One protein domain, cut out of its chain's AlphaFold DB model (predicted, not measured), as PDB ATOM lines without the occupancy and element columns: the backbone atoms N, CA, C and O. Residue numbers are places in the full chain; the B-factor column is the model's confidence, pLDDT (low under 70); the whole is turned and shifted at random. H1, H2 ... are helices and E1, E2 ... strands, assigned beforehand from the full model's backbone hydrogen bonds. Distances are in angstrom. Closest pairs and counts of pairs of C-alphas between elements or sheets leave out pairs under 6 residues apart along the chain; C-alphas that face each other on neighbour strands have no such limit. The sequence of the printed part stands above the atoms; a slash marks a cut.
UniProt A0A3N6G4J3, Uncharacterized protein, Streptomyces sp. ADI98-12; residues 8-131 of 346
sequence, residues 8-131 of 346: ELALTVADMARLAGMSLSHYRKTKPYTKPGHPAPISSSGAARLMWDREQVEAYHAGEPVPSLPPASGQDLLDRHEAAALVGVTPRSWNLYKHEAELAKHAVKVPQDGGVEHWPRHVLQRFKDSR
ATOM      1  N   GLU A   8     247.381 186.839 250.177       92.06
ATOM      2  CA  GLU A   8     246.316 186.112 250.870       92.06
ATOM      3  C   GLU A   8     245.346 187.024 251.637       92.06
ATOM      4  O   GLU A   8     244.210 186.634 251.906       92.06
ATOM      5  N   LEU A   9     245.764 188.257 251.929       93.75
ATOM      6  CA  LEU A   9     244.933 189.282 252.557       93.75
ATOM      7  C   LEU A   9     244.126 190.100 251.537       93.75
ATOM      8  O   LEU A   9     243.319 190.933 251.932       93.75
ATOM      9  N   ALA A  10     244.299 189.878 250.231       94.62
ATOM     10  CA  ALA A  10     243.532 190.588 249.214       94.62
ATOM     11  C   ALA A  10     242.098 190.038 249.108       94.62
ATOM     12  O   ALA A  10     241.874 188.892 248.719       94.62
ATOM     13  N   LEU A  11     241.114 190.884 249.404       94.19
ATOM     14  CA  LEU A  11     239.690 190.571 249.355       94.19
ATOM     15  C   LEU A  11     239.045 191.073 248.067       94.19
ATOM     16  O   LEU A  11     239.225 192.227 247.671       94.19
ATOM     17  N   THR A  12     238.212 190.238 247.451       93.88
ATOM     18  CA  THR A  12     237.279 190.673 246.406       93.88
ATOM     19  C   THR A  12     235.981 191.209 247.015       93.88
ATOM     20  O   THR A  12     235.680 190.972 248.183       93.88
ATOM     21  N   VAL A  13     235.124 191.843 246.205       93.25
ATOM     22  CA  VAL A  13     233.753 192.210 246.626       93.25
ATOM     23  C   VAL A  13     232.961 190.998 247.147       93.25
ATOM     24  O   VAL A  13     232.111 191.148 248.020       93.25
ATOM     25  N   ALA A  14     233.218 189.794 246.623       92.44
ATOM     26  CA  ALA A  14     232.558 188.581 247.098       92.44
ATOM     27  C   ALA A  14     233.046 188.162 248.487       92.44
ATOM     28  O   ALA A  14     232.231 187.758 249.316       92.44
ATOM     29  N   ASP A  15     234.338 188.317 248.763       92.88
ATOM     30  CA  ASP A  15     234.894 188.037 250.086       92.88
ATOM     31  C   ASP A  15     234.418 189.069 251.110       92.88
ATOM     32  O   ASP A  15     233.997 188.693 252.198       92.88
ATOM     33  N   MET A  16     234.365 190.348 250.722       94.31
ATOM     34  CA  MET A  16     233.773 191.423 251.524       94.31
ATOM     35  C   MET A  16     232.306 191.144 251.882       94.31
ATOM     36  O   MET A  16     231.901 191.309 253.029       94.31
ATOM     37  N   ALA A  17     231.504 190.687 250.913       93.81
ATOM     38  CA  ALA A  17     230.110 190.319 251.155       93.81
ATOM     39  C   ALA A  17     229.995 189.149 252.144       93.81
ATOM     40  O   ALA A  17     229.168 189.196 253.054       93.81
ATOM     41  N   ARG A  18     230.858 188.131 251.997       93.00
ATOM     42  CA  ARG A  18     230.922 186.974 252.899       93.00
ATOM     43  C   ARG A  18     231.295 187.394 254.322       93.00
ATOM     44  O   ARG A  18     230.630 186.959 255.255       93.00
ATOM     45  N   LEU A  19     232.301 188.257 254.479       91.06
ATOM     46  CA  LEU A  19     232.710 188.805 255.777       91.06
ATOM     47  C   LEU A  19     231.587 189.603 256.446       91.06
ATOM     48  O   LEU A  19     231.377 189.480 257.645       91.06
ATOM     49  N   ALA A  20     230.821 190.365 255.665       90.56
ATOM     50  CA  ALA A  20     229.677 191.118 256.166       90.56
ATOM     51  C   ALA A  20     228.426 190.254 256.441       90.56
ATOM     52  O   ALA A  20     227.392 190.803 256.821       90.56
ATOM     53  N   GLY A  21     228.468 188.937 256.196       94.12
ATOM     54  CA  GLY A  21     227.305 188.053 256.331       94.12
ATOM     55  C   GLY A  21     226.175 188.361 255.337       94.12
ATOM     56  O   GLY A  21     225.013 188.068 255.608       94.12
ATOM     57  N   MET A  22     226.488 188.975 254.192       95.94
ATOM     58  CA  MET A  22     225.514 189.410 253.187       95.94
ATOM     59  C   MET A  22     225.612 188.584 251.903       95.94
ATOM     60  O   MET A  22     226.682 188.121 251.504       95.94
ATOM     61  N   SER A  23     224.500 188.471 251.173       96.06
ATOM     62  CA  SER A  23     224.556 187.962 249.801       96.06
ATOM     63  C   SER A  23     225.319 188.939 248.898       96.06
ATOM     64  O   SER A  23     225.200 190.161 249.034       96.06
ATOM     65  N   LEU A  24     226.071 188.416 247.922       95.06
ATOM     66  CA  LEU A  24     226.839 189.239 246.976       95.06
ATOM     67  C   LEU A  24     225.958 190.263 246.238       95.06
ATOM     68  O   LEU A  24     226.376 191.398 246.011       95.06
ATOM     69  N   SER A  25     224.733 189.869 245.877       96.44
ATOM     70  CA  SER A  25     223.771 190.751 245.207       96.44
ATOM     71  C   SER A  25     223.385 191.941 246.090       96.44
ATOM     72  O   SER A  25     223.480 193.092 245.658       96.44
ATOM     73  N   HIS A  26     223.039 191.684 247.358       95.81
ATOM     74  CA  HIS A  26     222.707 192.739 248.315       95.81
ATOM     75  C   HIS A  26     223.905 193.668 248.534       95.81
ATOM     76  O   HIS A  26     223.767 194.884 248.417       95.81
ATOM     77  N   TYR A  27     225.092 193.108 248.773       95.25
ATOM     78  CA  TYR A  27     226.304 193.879 249.049       95.25
ATOM     79  C   TYR A  27     226.686 194.817 247.887       95.25
ATOM     80  O   TYR A  27     227.061 195.970 248.095       95.25
ATOM     81  N   ARG A  28     226.516 194.363 246.636       94.62
ATOM     82  CA  ARG A  28     226.705 195.203 245.437       94.62
ATOM     83  C   ARG A  28     225.670 196.318 245.310       94.62
ATOM     84  O   ARG A  28     225.997 197.377 244.779       94.62
ATOM     85  N   LYS A  29     224.435 196.082 245.760       95.69
ATOM     86  CA  LYS A  29     223.354 197.076 245.726       95.69
ATOM     87  C   LYS A  29     223.576 198.175 246.763       95.69
ATOM     88  O   LYS A  29     223.428 199.346 246.433       95.69
ATOM     89  N   THR A  30     223.935 197.811 247.992       94.50
ATOM     90  CA  THR A  30     224.106 198.770 249.097       94.50
ATOM     91  C   THR A  30     225.467 199.454 249.109       94.50
ATOM     92  O   THR A  30     225.599 200.506 249.729       94.50
ATOM     93  N   LYS A  31     226.465 198.875 248.426       94.88
ATOM     94  CA  LYS A  31     227.842 199.380 248.311       94.88
ATOM     95  C   LYS A  31     228.430 199.869 249.647       94.88
ATOM     96  O   LYS A  31     228.864 201.015 249.739       94.88
ATOM     97  N   PRO A  32     228.492 199.035 250.704       92.25
ATOM     98  CA  PRO A  32     228.997 199.481 252.006       92.25
ATOM     99  C   PRO A  32     230.426 200.038 251.942       92.25
ATOM    100  O   PRO A  32     230.757 200.962 252.677       92.25
ATOM    101  N   TYR A  33     231.230 199.533 251.004       92.75
ATOM    102  CA  TYR A  33     232.606 199.952 250.741       92.75
ATOM    103  C   TYR A  33     232.764 201.360 250.141       92.75
ATOM    104  O   TYR A  33     233.889 201.802 249.934       92.75
ATOM    105  N   THR A  34     231.674 202.069 249.826       93.44
ATOM    106  CA  THR A  34     231.725 203.482 249.402       93.44
ATOM    107  C   THR A  34     231.342 204.451 250.519       93.44
ATOM    108  O   THR A  34     231.253 205.652 250.274       93.44
ATOM    109  N   LYS A  35     231.054 203.956 251.728       92.12
ATOM    110  CA  LYS A  35     230.723 204.815 252.869       92.12
ATOM    111  C   LYS A  35     231.964 205.585 253.349       92.12
ATOM    112  O   LYS A  35     233.068 205.038 253.293       92.12
ATOM    113  N   PRO A  36     231.798 206.822 253.856       91.19
ATOM    114  CA  PRO A  36     232.894 207.563 254.472       91.19
ATOM    115  C   PRO A  36     233.570 206.749 255.582       91.19
ATOM    116  O   PRO A  36     232.887 206.117 256.384       91.19
ATOM    117  N   GLY A  37     234.902 206.765 255.612       89.12
ATOM    118  CA  GLY A  37     235.709 206.041 256.599       89.12
ATOM    119  C   GLY A  37     236.068 204.602 256.220       89.12
ATOM    120  O   GLY A  37     237.009 204.064 256.798       89.12
ATOM    121  N   HIS A  38     235.400 203.993 255.234       93.38
ATOM    122  CA  HIS A  38     235.782 202.661 254.765       93.38
ATOM    123  C   HIS A  38     237.178 202.694 254.109       93.38
ATOM    124  O   HIS A  38     237.468 203.631 253.355       93.38
ATOM    125  N   PRO A  39     238.029 201.670 254.320       94.44
ATOM    126  CA  PRO A  39     239.329 201.576 253.666       94.44
ATOM    127  C   PRO A  39     239.244 201.734 252.146       94.44
ATOM    128  O   PRO A  39     238.343 201.192 251.488       94.44
ATOM    129  N   ALA A  40     240.210 202.461 251.587       93.56
ATOM    130  CA  ALA A  40     240.340 202.617 250.147       93.56
ATOM    131  C   ALA A  40     240.694 201.270 249.484       93.56
ATOM    132  O   ALA A  40     241.384 200.448 250.090       93.56
ATOM    133  N   PRO A  41     240.259 201.030 248.234       95.31
ATOM    134  CA  PRO A  41     240.693 199.858 247.489       95.31
ATOM    135  C   PRO A  41     242.216 199.825 247.329       95.31
ATOM    136  O   PRO A  41     242.845 200.844 247.042       95.31
ATOM    137  N   ILE A  42     242.793 198.628 247.411       95.19
ATOM    138  CA  ILE A  42     244.191 198.369 247.049       95.19
ATOM    139  C   ILE A  42     244.352 198.109 245.550       95.19
ATOM    140  O   ILE A  42     245.417 197.686 245.126       95.19
ATOM    141  N   SER A  43     243.332 198.328 244.725       92.62
ATOM    142  CA  SER A  43     243.446 198.333 243.260       92.62
ATOM    143  C   SER A  43     243.618 199.759 242.743       92.62
ATOM    144  O   SER A  43     243.219 200.719 243.399       92.62
ATOM    145  N   SER A  44     244.179 199.909 241.549       91.69
ATOM    146  CA  SER A  44     244.269 201.205 240.879       91.69
ATOM    147  C   SER A  44     242.905 201.825 240.574       91.69
ATOM    148  O   SER A  44     241.885 201.150 240.391       91.69
ATOM    149  N   SER A  45     242.901 203.153 240.441       86.12
ATOM    150  CA  SER A  45     241.754 203.895 239.924       86.12
ATOM    151  C   SER A  45     241.405 203.421 238.508       86.12
ATOM    152  O   SER A  45     242.232 203.504 237.598       86.12
ATOM    153  N   GLY A  46     240.168 202.959 238.314       82.94
ATOM    154  CA  GLY A  46     239.683 202.454 237.024       82.94
ATOM    155  C   GLY A  46     239.885 200.951 236.803       82.94
ATOM    156  O   GLY A  46     239.513 200.453 235.739       82.94
ATOM    157  N   ALA A  47     240.413 200.212 237.786       86.81
ATOM    158  CA  ALA A  47     240.453 198.756 237.727       86.81
ATOM    159  C   ALA A  47     239.037 198.166 237.588       86.81
ATOM    160  O   ALA A  47     238.114 198.520 238.321       86.81
ATOM    161  N   ALA A  48     238.871 197.212 236.666       83.62
ATOM    162  CA  ALA A  48     237.578 196.569 236.408       83.62
ATOM    163  C   ALA A  48     237.058 195.745 237.602       83.62
ATOM    164  O   ALA A  48     235.854 195.527 237.732       83.62
ATOM    165  N   ARG A  49     237.960 195.267 238.466       89.25
ATOM    166  CA  ARG A  49     237.621 194.592 239.720       89.25
ATOM    167  C   ARG A  49     238.452 195.207 240.834       89.25
ATOM    168  O   ARG A  49     239.675 195.135 240.792       89.25
ATOM    169  N   LEU A  50     237.765 195.812 241.794       92.56
ATOM    170  CA  LEU A  50     238.382 196.388 242.979       92.56
ATOM    171  C   LEU A  50     238.677 195.297 244.006       92.56
ATOM    172  O   LEU A  50     237.903 194.343 244.154       92.56
ATOM    173  N   MET A  51     239.787 195.472 244.710       94.56
ATOM    174  CA  MET A  51     240.226 194.624 245.807       94.56
ATOM    175  C   MET A  51     240.527 195.480 247.033       94.56
ATOM    176  O   MET A  51     240.869 196.656 246.902       94.56
ATOM    177  N   TRP A  52     240.417 194.881 248.214       95.94
ATOM    178  CA  TRP A  52     240.701 195.518 249.500       95.94
ATOM    179  C   TRP A  52     241.671 194.676 250.308       95.94
ATOM    180  O   TRP A  52     241.828 193.485 250.056       95.94
ATOM    181  N   ASP A  53     242.315 195.303 251.278       96.62
ATOM    182  CA  ASP A  53     243.141 194.603 252.245       96.62
ATOM    183  C   ASP A  53     242.287 194.111 253.422       96.62
ATOM    184  O   ASP A  53     241.520 194.881 254.004       96.62
ATOM    185  N   ARG A  54     242.405 192.823 253.751       95.69
ATOM    186  CA  ARG A  54     241.609 192.157 254.784       95.69
ATOM    187  C   ARG A  54     241.760 192.803 256.150       95.69
ATOM    188  O   ARG A  54     240.745 193.108 256.763       95.69
ATOM    189  N   GLU A  55     242.986 193.028 256.609       95.62
ATOM    190  CA  GLU A  55     243.226 193.558 257.957       95.62
ATOM    191  C   GLU A  55     242.671 194.978 258.085       95.62
ATOM    192  O   GLU A  55     242.072 195.326 259.098       95.62
ATOM    193  N   GLN A  56     242.798 195.790 257.030       96.25
ATOM    194  CA  GLN A  56     242.215 197.131 257.022       96.25
ATOM    195  C   GLN A  56     240.687 197.101 257.115       96.25
ATOM    196  O   GLN A  56     240.087 197.905 257.829       96.25
ATOM    197  N   VAL A  57     240.055 196.185 256.381       95.62
ATOM    198  CA  VAL A  57     238.600 195.997 256.385       95.62
ATOM    199  C   VAL A  57     238.111 195.482 257.736       95.62
ATOM    200  O   VAL A  57     237.126 196.000 258.260       95.62
ATOM    201  N   GLU A  58     238.780 194.479 258.297       94.44
ATOM    202  CA  GLU A  58     238.426 193.889 259.587       94.44
ATOM    203  C   GLU A  58     238.576 194.918 260.718       94.44
ATOM    204  O   GLU A  58     237.630 195.092 261.485       94.44
ATOM    205  N   ALA A  59     239.667 195.696 260.743       93.88
ATOM    206  CA  ALA A  59     239.855 196.789 261.704       93.88
ATOM    207  C   ALA A  59     238.732 197.838 261.616       93.88
ATOM    208  O   ALA A  59     238.132 198.199 262.627       93.88
ATOM    209  N   TYR A  60     238.370 198.269 260.400       94.00
ATOM    210  CA  TYR A  60     237.258 199.202 260.196       94.00
ATOM    211  C   TYR A  60     235.930 198.655 260.739       94.00
ATOM    212  O   TYR A  60     235.175 199.380 261.388       94.00
ATOM    213  N   HIS A  61     235.637 197.375 260.500       90.19
ATOM    214  CA  HIS A  61     234.414 196.741 260.995       90.19
ATOM    215  C   HIS A  61     234.415 196.507 262.510       90.19
ATOM    216  O   HIS A  61     233.346 196.560 263.118       90.19
ATOM    217  N   ALA A  62     235.584 196.297 263.113       91.56
ATOM    218  CA  ALA A  62     235.761 196.210 264.561       91.56
ATOM    219  C   ALA A  62     235.695 197.582 265.263       91.56
ATOM    220  O   ALA A  62     235.645 197.641 266.489       91.56
ATOM    221  N   GLY A  63     235.671 198.689 264.508       92.69
ATOM    222  CA  GLY A  63     235.769 200.043 265.060       92.69
ATOM    223  C   GLY A  63     237.175 200.389 265.558       92.69
ATOM    224  O   GLY A  63     237.349 201.355 266.301       92.69
ATOM    225  N   GLU A  64     238.173 199.607 265.154       94.06
ATOM    226  CA  GLU A  64     239.575 199.814 265.485       94.06
ATOM    227  C   GLU A  64     240.239 200.770 264.479       94.06
ATOM    228  O   GLU A  64     239.788 200.908 263.333       94.06
ATOM    229  N   PRO A  65     241.335 201.448 264.866       93.50
ATOM    230  CA  PRO A  65     242.126 202.233 263.929       93.50
ATOM    231  C   PRO A  65     242.616 201.376 262.753       93.50
ATOM    232  O   PRO A  65     243.276 200.359 262.947       93.50
ATOM    233  N   VAL A  66     242.325 201.809 261.521       94.62
ATOM    234  CA  VAL A  66     242.742 201.091 260.308       94.62
ATOM    235  C   VAL A  66     244.275 201.099 260.204       94.62
ATOM    236  O   VAL A  66     244.860 202.183 260.097       94.62
ATOM    237  N   PRO A  67     244.946 199.930 260.194       93.19
ATOM    238  CA  PRO A  67     246.398 199.870 260.117       93.19
ATOM    239  C   PRO A  67     246.903 200.421 258.781       93.19
ATOM    240  O   PRO A  67     246.278 200.265 257.724       93.19
ATOM    241  N   SER A  68     248.065 201.069 258.813       93.38
ATOM    242  CA  SER A  68     248.755 201.497 257.600       93.38
ATOM    243  C   SER A  68     249.305 200.284 256.848       93.38
ATOM    244  O   SER A  68     249.826 199.337 257.435       93.38
ATOM    245  N   LEU A  69     249.205 200.315 255.517       92.44
ATOM    246  CA  LEU A  69     249.818 199.277 254.693       92.44
ATOM    247  C   LEU A  69     251.350 199.369 254.777       92.44
ATOM    248  O   LEU A  69     251.883 200.484 254.814       92.44
ATOM    249  N   PRO A  70     252.064 198.231 254.704       93.06
ATOM    250  CA  PRO A  70     253.516 198.225 254.605       93.06
ATOM    251  C   PRO A  70     254.036 199.103 253.454       93.06
ATOM    252  O   PRO A  70     253.327 199.315 252.457       93.06
ATOM    253  N   PRO A  71     255.281 199.605 253.558       92.06
ATOM    254  CA  PRO A  71     255.893 200.401 252.503       92.06
ATOM    255  C   PRO A  71     256.001 199.621 251.186       92.06
ATOM    256  O   PRO A  71     255.965 198.391 251.149       92.06
ATOM    257  N   ALA A  72     256.127 200.359 250.082       91.31
ATOM    258  CA  ALA A  72     256.270 199.759 248.759       91.31
ATOM    259  C   ALA A  72     257.570 198.965 248.629       91.31
ATOM    260  O   ALA A  72     258.614 199.391 249.119       91.31
ATOM    261  N   SER A  73     257.518 197.859 247.894       93.44
ATOM    262  CA  SER A  73     258.668 196.997 247.641       93.44
ATOM    263  C   SER A  73     258.702 196.486 246.196       93.44
ATOM    264  O   SER A  73     257.711 196.529 245.464       93.44
ATOM    265  N   GLY A  74     259.845 195.929 245.783       90.38
ATOM    266  CA  GLY A  74     259.990 195.251 244.489       90.38
ATOM    267  C   GLY A  74     259.153 193.968 244.345       90.38
ATOM    268  O   GLY A  74     258.987 193.471 243.232       90.38
ATOM    269  N   GLN A  75     258.616 193.426 245.439       92.94
ATOM    270  CA  GLN A  75     257.782 192.218 245.434       92.94
ATOM    271  C   GLN A  75     256.281 192.530 245.443       92.94
ATOM    272  O   GLN A  75     255.460 191.615 245.460       92.94
ATOM    273  N   ASP A  76     255.913 193.812 245.410       96.00
ATOM    274  CA  ASP A  76     254.517 194.217 245.322       96.00
ATOM    275  C   ASP A  76     253.886 193.708 244.018       96.00
ATOM    276  O   ASP A  76     254.534 193.681 242.968       96.00
ATOM    277  N   LEU A  77     252.610 193.334 244.081       97.06
ATOM    278  CA  LEU A  77     251.840 192.861 242.936       97.06
ATOM    279  C   LEU A  77     251.020 194.018 242.359       97.06
ATOM    280  O   LEU A  77     250.141 194.579 243.023       97.06
ATOM    281  N   LEU A  78     251.331 194.371 241.114       96.62
ATOM    282  CA  LEU A  78     250.707 195.461 240.374       96.62
ATOM    283  C   LEU A  78     249.588 194.920 239.498       96.62
ATOM    284  O   LEU A  78     249.784 193.936 238.783       96.62
ATOM    285  N   ASP A  79     248.437 195.584 239.526       95.56
ATOM    286  CA  ASP A  79     247.363 195.278 238.584       95.56
ATOM    287  C   ASP A  79     247.702 195.771 237.164       95.56
ATOM    288  O   ASP A  79     248.737 196.393 236.912       95.56
ATOM    289  N   ARG A  80     246.805 195.513 236.209       94.88
ATOM    290  CA  ARG A  80     246.954 195.935 234.807       94.88
ATOM    291  C   ARG A  80     247.310 197.416 234.629       94.88
ATOM    292  O   ARG A  80     248.132 197.733 233.772       94.88
ATOM    293  N   HIS A  81     246.636 198.325 235.326       94.94
ATOM    294  CA  HIS A  81     246.839 199.758 235.109       94.94
ATOM    295  C   HIS A  81     248.145 200.214 235.751       94.94
ATOM    296  O   HIS A  81     248.871 201.005 235.154       94.94
ATOM    297  N   GLU A  82     248.471 199.678 236.925       95.81
ATOM    298  CA  GLU A  82     249.736 199.959 237.605       95.81
ATOM    299  C   GLU A  82     250.921 199.418 236.806       95.81
ATOM    300  O   GLU A  82     251.926 200.110 236.652       95.81
ATOM    301  N   ALA A  83     250.787 198.217 236.238       95.19
ATOM    302  CA  ALA A  83     251.795 197.621 235.375       95.19
ATOM    303  C   ALA A  83     252.015 198.454 234.105       95.19
ATOM    304  O   ALA A  83     253.153 198.781 233.765       95.19
ATOM    305  N   ALA A  84     250.926 198.878 233.455       93.81
ATOM    306  CA  ALA A  84     250.987 199.764 232.297       93.81
ATOM    307  C   ALA A  84     251.676 201.100 232.632       93.81
ATOM    308  O   ALA A  84     252.559 201.539 231.893       93.81
ATOM    309  N   ALA A  85     251.324 201.710 233.768       94.50
ATOM    310  CA  ALA A  85     251.925 202.955 234.234       94.50
ATOM    311  C   ALA A  85     253.422 202.799 234.538       94.50
ATOM    312  O   ALA A  85     254.220 203.633 234.113       94.50
ATOM    313  N   LEU A  86     253.823 201.711 235.208       93.94
ATOM    314  CA  LEU A  86     255.225 201.444 235.528       93.94
ATOM    315  C   LEU A  86     256.075 201.312 234.257       93.94
ATOM    316  O   LEU A  86     257.148 201.915 234.173       93.94
ATOM    317  N   VAL A  87     255.570 200.583 233.258       91.19
ATOM    318  CA  VAL A  87     256.244 200.333 231.971       91.19
ATOM    319  C   VAL A  87     256.149 201.527 231.003       91.19
ATOM    320  O   VAL A  87     256.897 201.595 230.029       91.19
ATOM    321  N   GLY A  88     255.279 202.505 231.273       91.62
ATOM    322  CA  GLY A  88     255.112 203.702 230.443       91.62
ATOM    323  C   GLY A  88     254.289 203.458 229.174       91.62
ATOM    324  O   GLY A  88     254.606 203.985 228.109       91.62
ATOM    325  N   VAL A  89     253.249 202.626 229.257       90.06
ATOM    326  CA  VAL A  89     252.320 202.334 228.153       90.06
ATOM    327  C   VAL A  89     250.871 202.543 228.584       90.06
ATOM    328  O   VAL A  89     250.556 202.610 229.769       90.06
ATOM    329  N   THR A  90     249.949 202.631 227.623       91.56
ATOM    330  CA  THR A  90     248.518 202.698 227.956       91.56
ATOM    331  C   THR A  90     248.007 201.342 228.471       91.56
ATOM    332  O   THR A  90     248.489 200.298 228.013       91.56
ATOM    333  N   PRO A  91     246.961 201.301 229.324       91.62
ATOM    334  CA  PRO A  91     246.329 200.042 229.725       91.62
ATOM    335  C   PRO A  91     245.830 199.207 228.539       91.62
ATOM    336  O   PRO A  91     245.753 197.982 228.630       91.62
ATOM    337  N   ARG A  92     245.476 199.839 227.409       90.44
ATOM    338  CA  ARG A  92     245.101 199.136 226.172       90.44
ATOM    339  C   ARG A  92     246.306 198.440 225.544       90.44
ATOM    340  O   ARG A  92     246.206 197.263 225.223       90.44
ATOM    341  N   SER A  93     247.430 199.140 225.409       88.06
ATOM    342  CA  SER A  93     248.680 198.576 224.884       88.06
ATOM    343  C   SER A  93     249.211 197.438 225.759       88.06
ATOM    344  O   SER A  93     249.734 196.466 225.226       88.06
ATOM    345  N   TRP A  94     249.009 197.508 227.080       92.06
ATOM    346  CA  TRP A  94     249.369 196.433 228.015       92.06
ATOM    347  C   TRP A  94     248.786 195.064 227.641       92.06
ATOM    348  O   TRP A  94     249.421 194.043 227.878       92.06
ATOM    349  N   ASN A  95     247.609 195.023 227.004       90.06
ATOM    350  CA  ASN A  95     246.998 193.761 226.578       90.06
ATOM    351  C   ASN A  95     247.833 193.002 225.538       90.06
ATOM    352  O   ASN A  95     247.645 191.802 225.405       90.06
ATOM    353  N   LEU A  96     248.727 193.680 224.815       87.94
ATOM    354  CA  LEU A  96     249.675 193.033 223.909       87.94
ATOM    355  C   LEU A  96     250.876 192.488 224.694       87.94
ATOM    356  O   LEU A  96     251.234 191.326 224.546       87.94
ATOM    357  N   TYR A  97     251.437 193.308 225.587       88.00
ATOM    358  CA  TYR A  97     252.645 192.983 226.352       88.00
ATOM    359  C   TYR A  97     252.447 191.867 227.374       88.00
ATOM    360  O   TYR A  97     253.342 191.060 227.592       88.00
ATOM    361  N   LYS A  98     251.269 191.771 227.997       91.69
ATOM    362  CA  LYS A  98     251.032 190.790 229.067       91.69
ATOM    363  C   LYS A  98     251.174 189.321 228.635       91.69
ATOM    364  O   LYS A  98     251.221 188.445 229.492       91.69
ATOM    365  N   HIS A  99     251.199 189.065 227.326       90.62
ATOM    366  CA  HIS A  99     251.386 187.743 226.732       90.62
ATOM    367  C   HIS A  99     252.845 187.434 226.364       90.62
ATOM    368  O   HIS A  99     253.129 186.318 225.937       90.62
ATOM    369  N   GLU A 100     253.774 188.379 226.531       88.62
ATOM    370  CA  GLU A 100     255.198 188.111 226.328       88.62
ATOM    371  C   GLU A 100     255.714 187.091 227.345       88.62
ATOM    372  O   GLU A 100     255.326 187.125 228.513       88.62
ATOM    373  N   ALA A 101     256.602 186.193 226.907       87.88
ATOM    374  CA  ALA A 101     257.029 185.032 227.689       87.88
ATOM    375  C   ALA A 101     257.546 185.404 229.092       87.88
ATOM    376  O   ALA A 101     257.149 184.786 230.082       87.88
ATOM    377  N   GLU A 102     258.356 186.463 229.184       87.38
ATOM    378  CA  GLU A 102     258.913 186.953 230.450       87.38
ATOM    379  C   GLU A 102     257.838 187.503 231.402       87.38
ATOM    380  O   GLU A 102     257.936 187.335 232.613       87.38
ATOM    381  N   LEU A 103     256.770 188.118 230.889       92.69
ATOM    382  CA  LEU A 103     255.687 188.652 231.719       92.69
ATOM    383  C   LEU A 103     254.648 187.584 232.069       92.69
ATOM    384  O   LEU A 103     254.173 187.528 233.205       92.69
ATOM    385  N   ALA A 104     254.312 186.722 231.110       92.75
ATOM    386  CA  ALA A 104     253.332 185.658 231.271       92.75
ATOM    387  C   ALA A 104     253.777 184.627 232.319       92.75
ATOM    388  O   ALA A 104     252.966 184.203 233.141       92.75
ATOM    389  N   LYS A 105     255.075 184.289 232.359       92.50
ATOM    390  CA  LYS A 105     255.664 183.371 233.352       92.50
ATOM    391  C   LYS A 105     255.478 183.837 234.799       92.50
ATOM    392  O   LYS A 105     255.417 183.016 235.710       92.50
ATOM    393  N   HIS A 106     255.411 185.148 235.011       94.25
ATOM    394  CA  HIS A 106     255.352 185.764 236.334       94.25
ATOM    395  C   HIS A 106     253.977 186.358 236.672       94.25
ATOM    396  O   HIS A 106     253.830 186.982 237.722       94.25
ATOM    397  N   ALA A 107     252.972 186.169 235.812       94.56
ATOM    398  CA  ALA A 107     251.611 186.611 236.083       94.56
ATOM    399  C   ALA A 107     251.000 185.797 237.237       94.56
ATOM    400  O   ALA A 107     250.944 184.568 237.200       94.56
ATOM    401  N   VAL A 108     250.501 186.488 238.259       94.75
ATOM    402  CA  VAL A 108     249.867 185.893 239.441       94.75
ATOM    403  C   VAL A 108     248.394 186.276 239.459       94.75
ATOM    404  O   VAL A 108     248.056 187.456 239.432       94.75
ATOM    405  N   LYS A 109     247.495 185.293 239.537       94.06
ATOM    406  CA  LYS A 109     246.064 185.558 239.748       94.06
ATOM    407  C   LYS A 109     245.773 185.759 241.230       94.06
ATOM    408  O   LYS A 109     246.178 184.939 242.053       94.06
ATOM    409  N   VAL A 110     245.069 186.843 241.556       92.06
ATOM    410  CA  VAL A 110     244.636 187.149 242.926       92.06
ATOM    411  C   VAL A 110     243.128 187.434 242.953       92.06
ATOM    412  O   VAL A 110     242.681 188.343 242.241       92.06
ATOM    413  N   PRO A 111     242.329 186.683 243.740       86.81
ATOM    414  CA  PRO A 111     242.654 185.368 244.315       86.81
ATOM    415  C   PRO A 111     242.985 184.328 243.224       86.81
ATOM    416  O   PRO A 111     242.755 184.567 242.039       86.81
ATOM    417  N   GLN A 112     243.551 183.181 243.607       83.19
ATOM    418  CA  GLN A 112     243.985 182.151 242.651       83.19
ATOM    419  C   GLN A 112     242.835 181.682 241.741       83.19
ATOM    420  O   GLN A 112     243.001 181.610 240.520       83.19
ATOM    421  N   ASP A 113     241.651 181.482 242.323       77.94
ATOM    422  CA  ASP A 113     240.445 181.085 241.606       77.94
ATOM    423  C   ASP A 113     239.582 182.299 241.261       77.94
ATOM    424  O   ASP A 113     239.170 183.076 242.123       77.94
ATOM    425  N   GLY A 114     239.309 182.489 239.968       74.88
ATOM    426  CA  GLY A 114     238.439 183.566 239.484       74.88
ATOM    427  C   GLY A 114     238.983 184.992 239.662       74.88
ATOM    428  O   GLY A 114     238.258 185.948 239.370       74.88
ATOM    429  N   GLY A 115     240.231 185.162 240.106       85.62
ATOM    430  CA  GLY A 115     240.840 186.466 240.358       85.62
ATOM    431  C   GLY A 115     241.332 187.226 239.129       85.62
ATOM    432  O   GLY A 115     240.995 186.915 237.984       85.62
ATOM    433  N   VAL A 116     242.109 188.277 239.390       91.44
ATOM    434  CA  VAL A 116     242.695 189.168 238.378       91.44
ATOM    435  C   VAL A 116     244.201 188.969 238.317       91.44
ATOM    436  O   VAL A 116     244.849 188.752 239.340       91.44
ATOM    437  N   GLU A 117     244.750 189.039 237.108       95.12
ATOM    438  CA  GLU A 117     246.191 188.983 236.860       95.12
ATOM    439  C   GLU A 117     246.893 190.208 237.454       95.12
ATOM    440  O   GLU A 117     246.492 191.349 237.217       95.12
ATOM    441  N   HIS A 118     247.957 189.940 238.200       96.12
ATOM    442  CA  HIS A 118     248.892 190.914 238.733       96.12
ATOM    443  C   HIS A 118     250.325 190.482 238.419       96.12
ATOM    444  O   HIS A 118     250.594 189.297 238.216       96.12
ATOM    445  N   TRP A 119     251.256 191.431 238.425       97.00
ATOM    446  CA  TRP A 119     252.669 191.175 238.139       97.00
ATOM    447  C   TRP A 119     253.562 191.721 239.254       97.00
ATOM    448  O   TRP A 119     253.325 192.838 239.720       97.00
ATOM    449  N   PRO A 120     254.609 190.985 239.669       96.94
ATOM    450  CA  PRO A 120     255.595 191.505 240.605       96.94
ATOM    451  C   PRO A 120     256.304 192.746 240.051       96.94
ATOM    452  O   PRO A 120     256.784 192.751 238.913       96.94
ATOM    453  N   ARG A 121     256.435 193.789 240.876       96.69
ATOM    454  CA  ARG A 121     257.054 195.070 240.500       96.69
ATOM    455  C   ARG A 121     258.447 194.907 239.893       96.69
ATOM    456  O   ARG A 121     258.746 195.535 238.885       96.69
ATOM    457  N   HIS A 122     259.298 194.075 240.490       95.12
ATOM    458  CA  HIS A 122     260.672 193.868 240.025       95.12
ATOM    459  C   HIS A 122     260.737 193.212 238.639       95.12
ATOM    460  O   HIS A 122     261.644 193.520 237.870       95.12
ATOM    461  N   VAL A 123     259.775 192.345 238.300       95.38
ATOM    462  CA  VAL A 123     259.677 191.736 236.964       95.38
ATOM    463  C   VAL A 123     259.325 192.806 235.940       95.38
ATOM    464  O   VAL A 123     259.980 192.907 234.910       95.38
ATOM    465  N   LEU A 124     258.341 193.652 236.250       94.75
ATOM    466  CA  LEU A 124     257.941 194.759 235.383       94.75
ATOM    467  C   LEU A 124     259.048 195.801 235.201       94.75
ATOM    468  O   LEU A 124     259.208 196.336 234.108       94.75
ATOM    469  N   GLN A 125     259.810 196.086 236.256       94.25
ATOM    470  CA  GLN A 125     260.950 196.995 236.187       94.25
ATOM    471  C   GLN A 125     262.050 196.411 235.297       94.25
ATOM    472  O   GLN A 125     262.487 197.076 234.366       94.25
ATOM    473  N   ARG A 126     262.407 195.134 235.493       91.38
ATOM    474  CA  ARG A 126     263.357 194.439 234.616       91.38
ATOM    475  C   ARG A 126     262.884 194.445 233.168       91.38
ATOM    476  O   ARG A 126     263.676 194.746 232.290       91.38
ATOM    477  N   PHE A 127     261.602 194.164 232.936       90.56
ATOM    478  CA  PHE A 127     260.994 194.208 231.610       90.56
ATOM    479  C   PHE A 127     261.095 195.599 230.979       90.56
ATOM    480  O   PHE A 127     261.458 195.727 229.816       90.56
ATOM    481  N   LYS A 128     260.804 196.652 231.747       89.38
ATOM    482  CA  LYS A 128     260.939 198.042 231.307       89.38
ATOM    483  C   LYS A 128     262.381 198.380 230.931       89.38
ATOM    484  O   LYS A 128     262.582 199.045 229.922       89.38
ATOM    485  N   ASP A 129     263.345 197.927 231.725       86.00
ATOM    486  CA  ASP A 129     264.767 198.222 231.534       86.00
ATOM    487  C   ASP A 129     265.369 197.406 230.377       86.00
ATOM    488  O   ASP A 129     266.215 197.905 229.639       86.00
ATOM    489  N   SER A 130     264.914 196.161 230.181       82.00
ATOM    490  CA  SER A 130     265.329 195.292 229.072       82.00
ATOM    491  C   SER A 130     264.605 195.594 227.769       82.00
ATOM    492  O   SER A 130     265.011 195.108 226.714       82.00
ATOM    493  N   ARG A 131     263.497 196.338 227.831       76.12
ATOM    494  CA  ARG A 131     262.746 196.722 226.648       76.12
ATOM    495  C   ARG A 131     263.683 197.579 225.797       76.12
ATOM    496  O   ARG A 131     264.044 198.670 226.247       76.12
TER     497      ARG A 131
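What this domain is: This is residues 8 to 131 of the 346 residues of an uncharacterized protein of Streptomyces sp. ADI98-12 (UniProt A0A3N6G4J3). The domain is two small lobes set end to end, joined by a long link, residues 63 to 79, that runs from the one to the other. The first lobe holds the short strand pair E1 and E2 with helices H1, H2 and H3; the second holds the hairpin of E3 and E4, with H4 packed near E4 at Arg 80 and His 118, H7 following straight on from the end of E4, and H5 packed on H4 and H6 on H7. The printed part has 124 residues with seven named helices and four named strands, in the order E1 H1 H2 E2 H3 H4 H5 H6 E3 E4 H7; its two sheets, E1 - E2 and E3 - E4, are antiparallel, and the class is mixed, helices and strands. The whole is compact, with a radius of gyration of the C-alphas of 15.9 A, yet elongated in outline, spanning 47 by 30 by 23 A.

Where its parts are: E1 is residues 10 to 12, beginning at C-alpha 10 at (243.532, 190.588, 249.214). H1 is residues 13 to 19 and H2 residues 24 to 30. E2 is residues 51 to 53, and H3, residues 54 to 62, is 12.1 A long from first to last C-alpha. H4 is residues 80 to 87, 10.7 A long, with C-alpha 80 at (246.954, 195.935, 234.807). H5 is residues 91 to 97, H6 residues 101 to 104 and E3 residues 108 to 110. E4, residues 116 to 120, measures 13.3 A, and H7, residues 121 to 130, measures 14.1 A and ends at C-alpha 130 at (265.329, 195.292, 229.072).

How they stand to each other: E1 and E2 are antiparallel neighbours, with N 11 and O 52 2.8 A apart, within hydrogen-bond range. H1 and H2 touch, about perpendicular at 83 degrees, closest at the C-alphas of Ala 17 and Leu 24, 5.4 A. H1 and H3 are near each other, while H2 and H3 are apart. The closest C-alphas of E1 and E3 are those of Ala 10 and Val 110, 7.3 A. E3 and E4 form an antiparallel hairpin, with N 108 and O 118 2.8 A apart, within hydrogen-bond range. Residues 77 to 78 pair antiparallel with residues 119 to 120 of E4. H4 touches H7 at a steep tilt of 44 degrees, the same way, with the C-alphas of Val 87 and Lys 128 closest at 5.3 A. H4 also touches H5, about perpendicular at 74 degrees, closest at the C-alphas of Ala 84 and Pro 91, 5.3 A. H6 touches H7, closest at the C-alphas of Leu 103 and Val 123, 7.3 A. In H1, H2, H3, H4 and H7 every O i to N i+4 pair is within hydrogen-bond range; H5 has 0 of 3, but 3 of 4 O i to N i+3 pairs, and H6 is too short for an i+4 pair.

The domain as a whole: The two C-alphas farthest apart, those of Gly 21 and Ser 130, are 47.3 A apart. The printed part has no cut. The links H2 to E2, of 20 residues, and H3 to H4, of 17, are long. The mean pLDDT of the printed part is 92.3, and no printed residue is under 70.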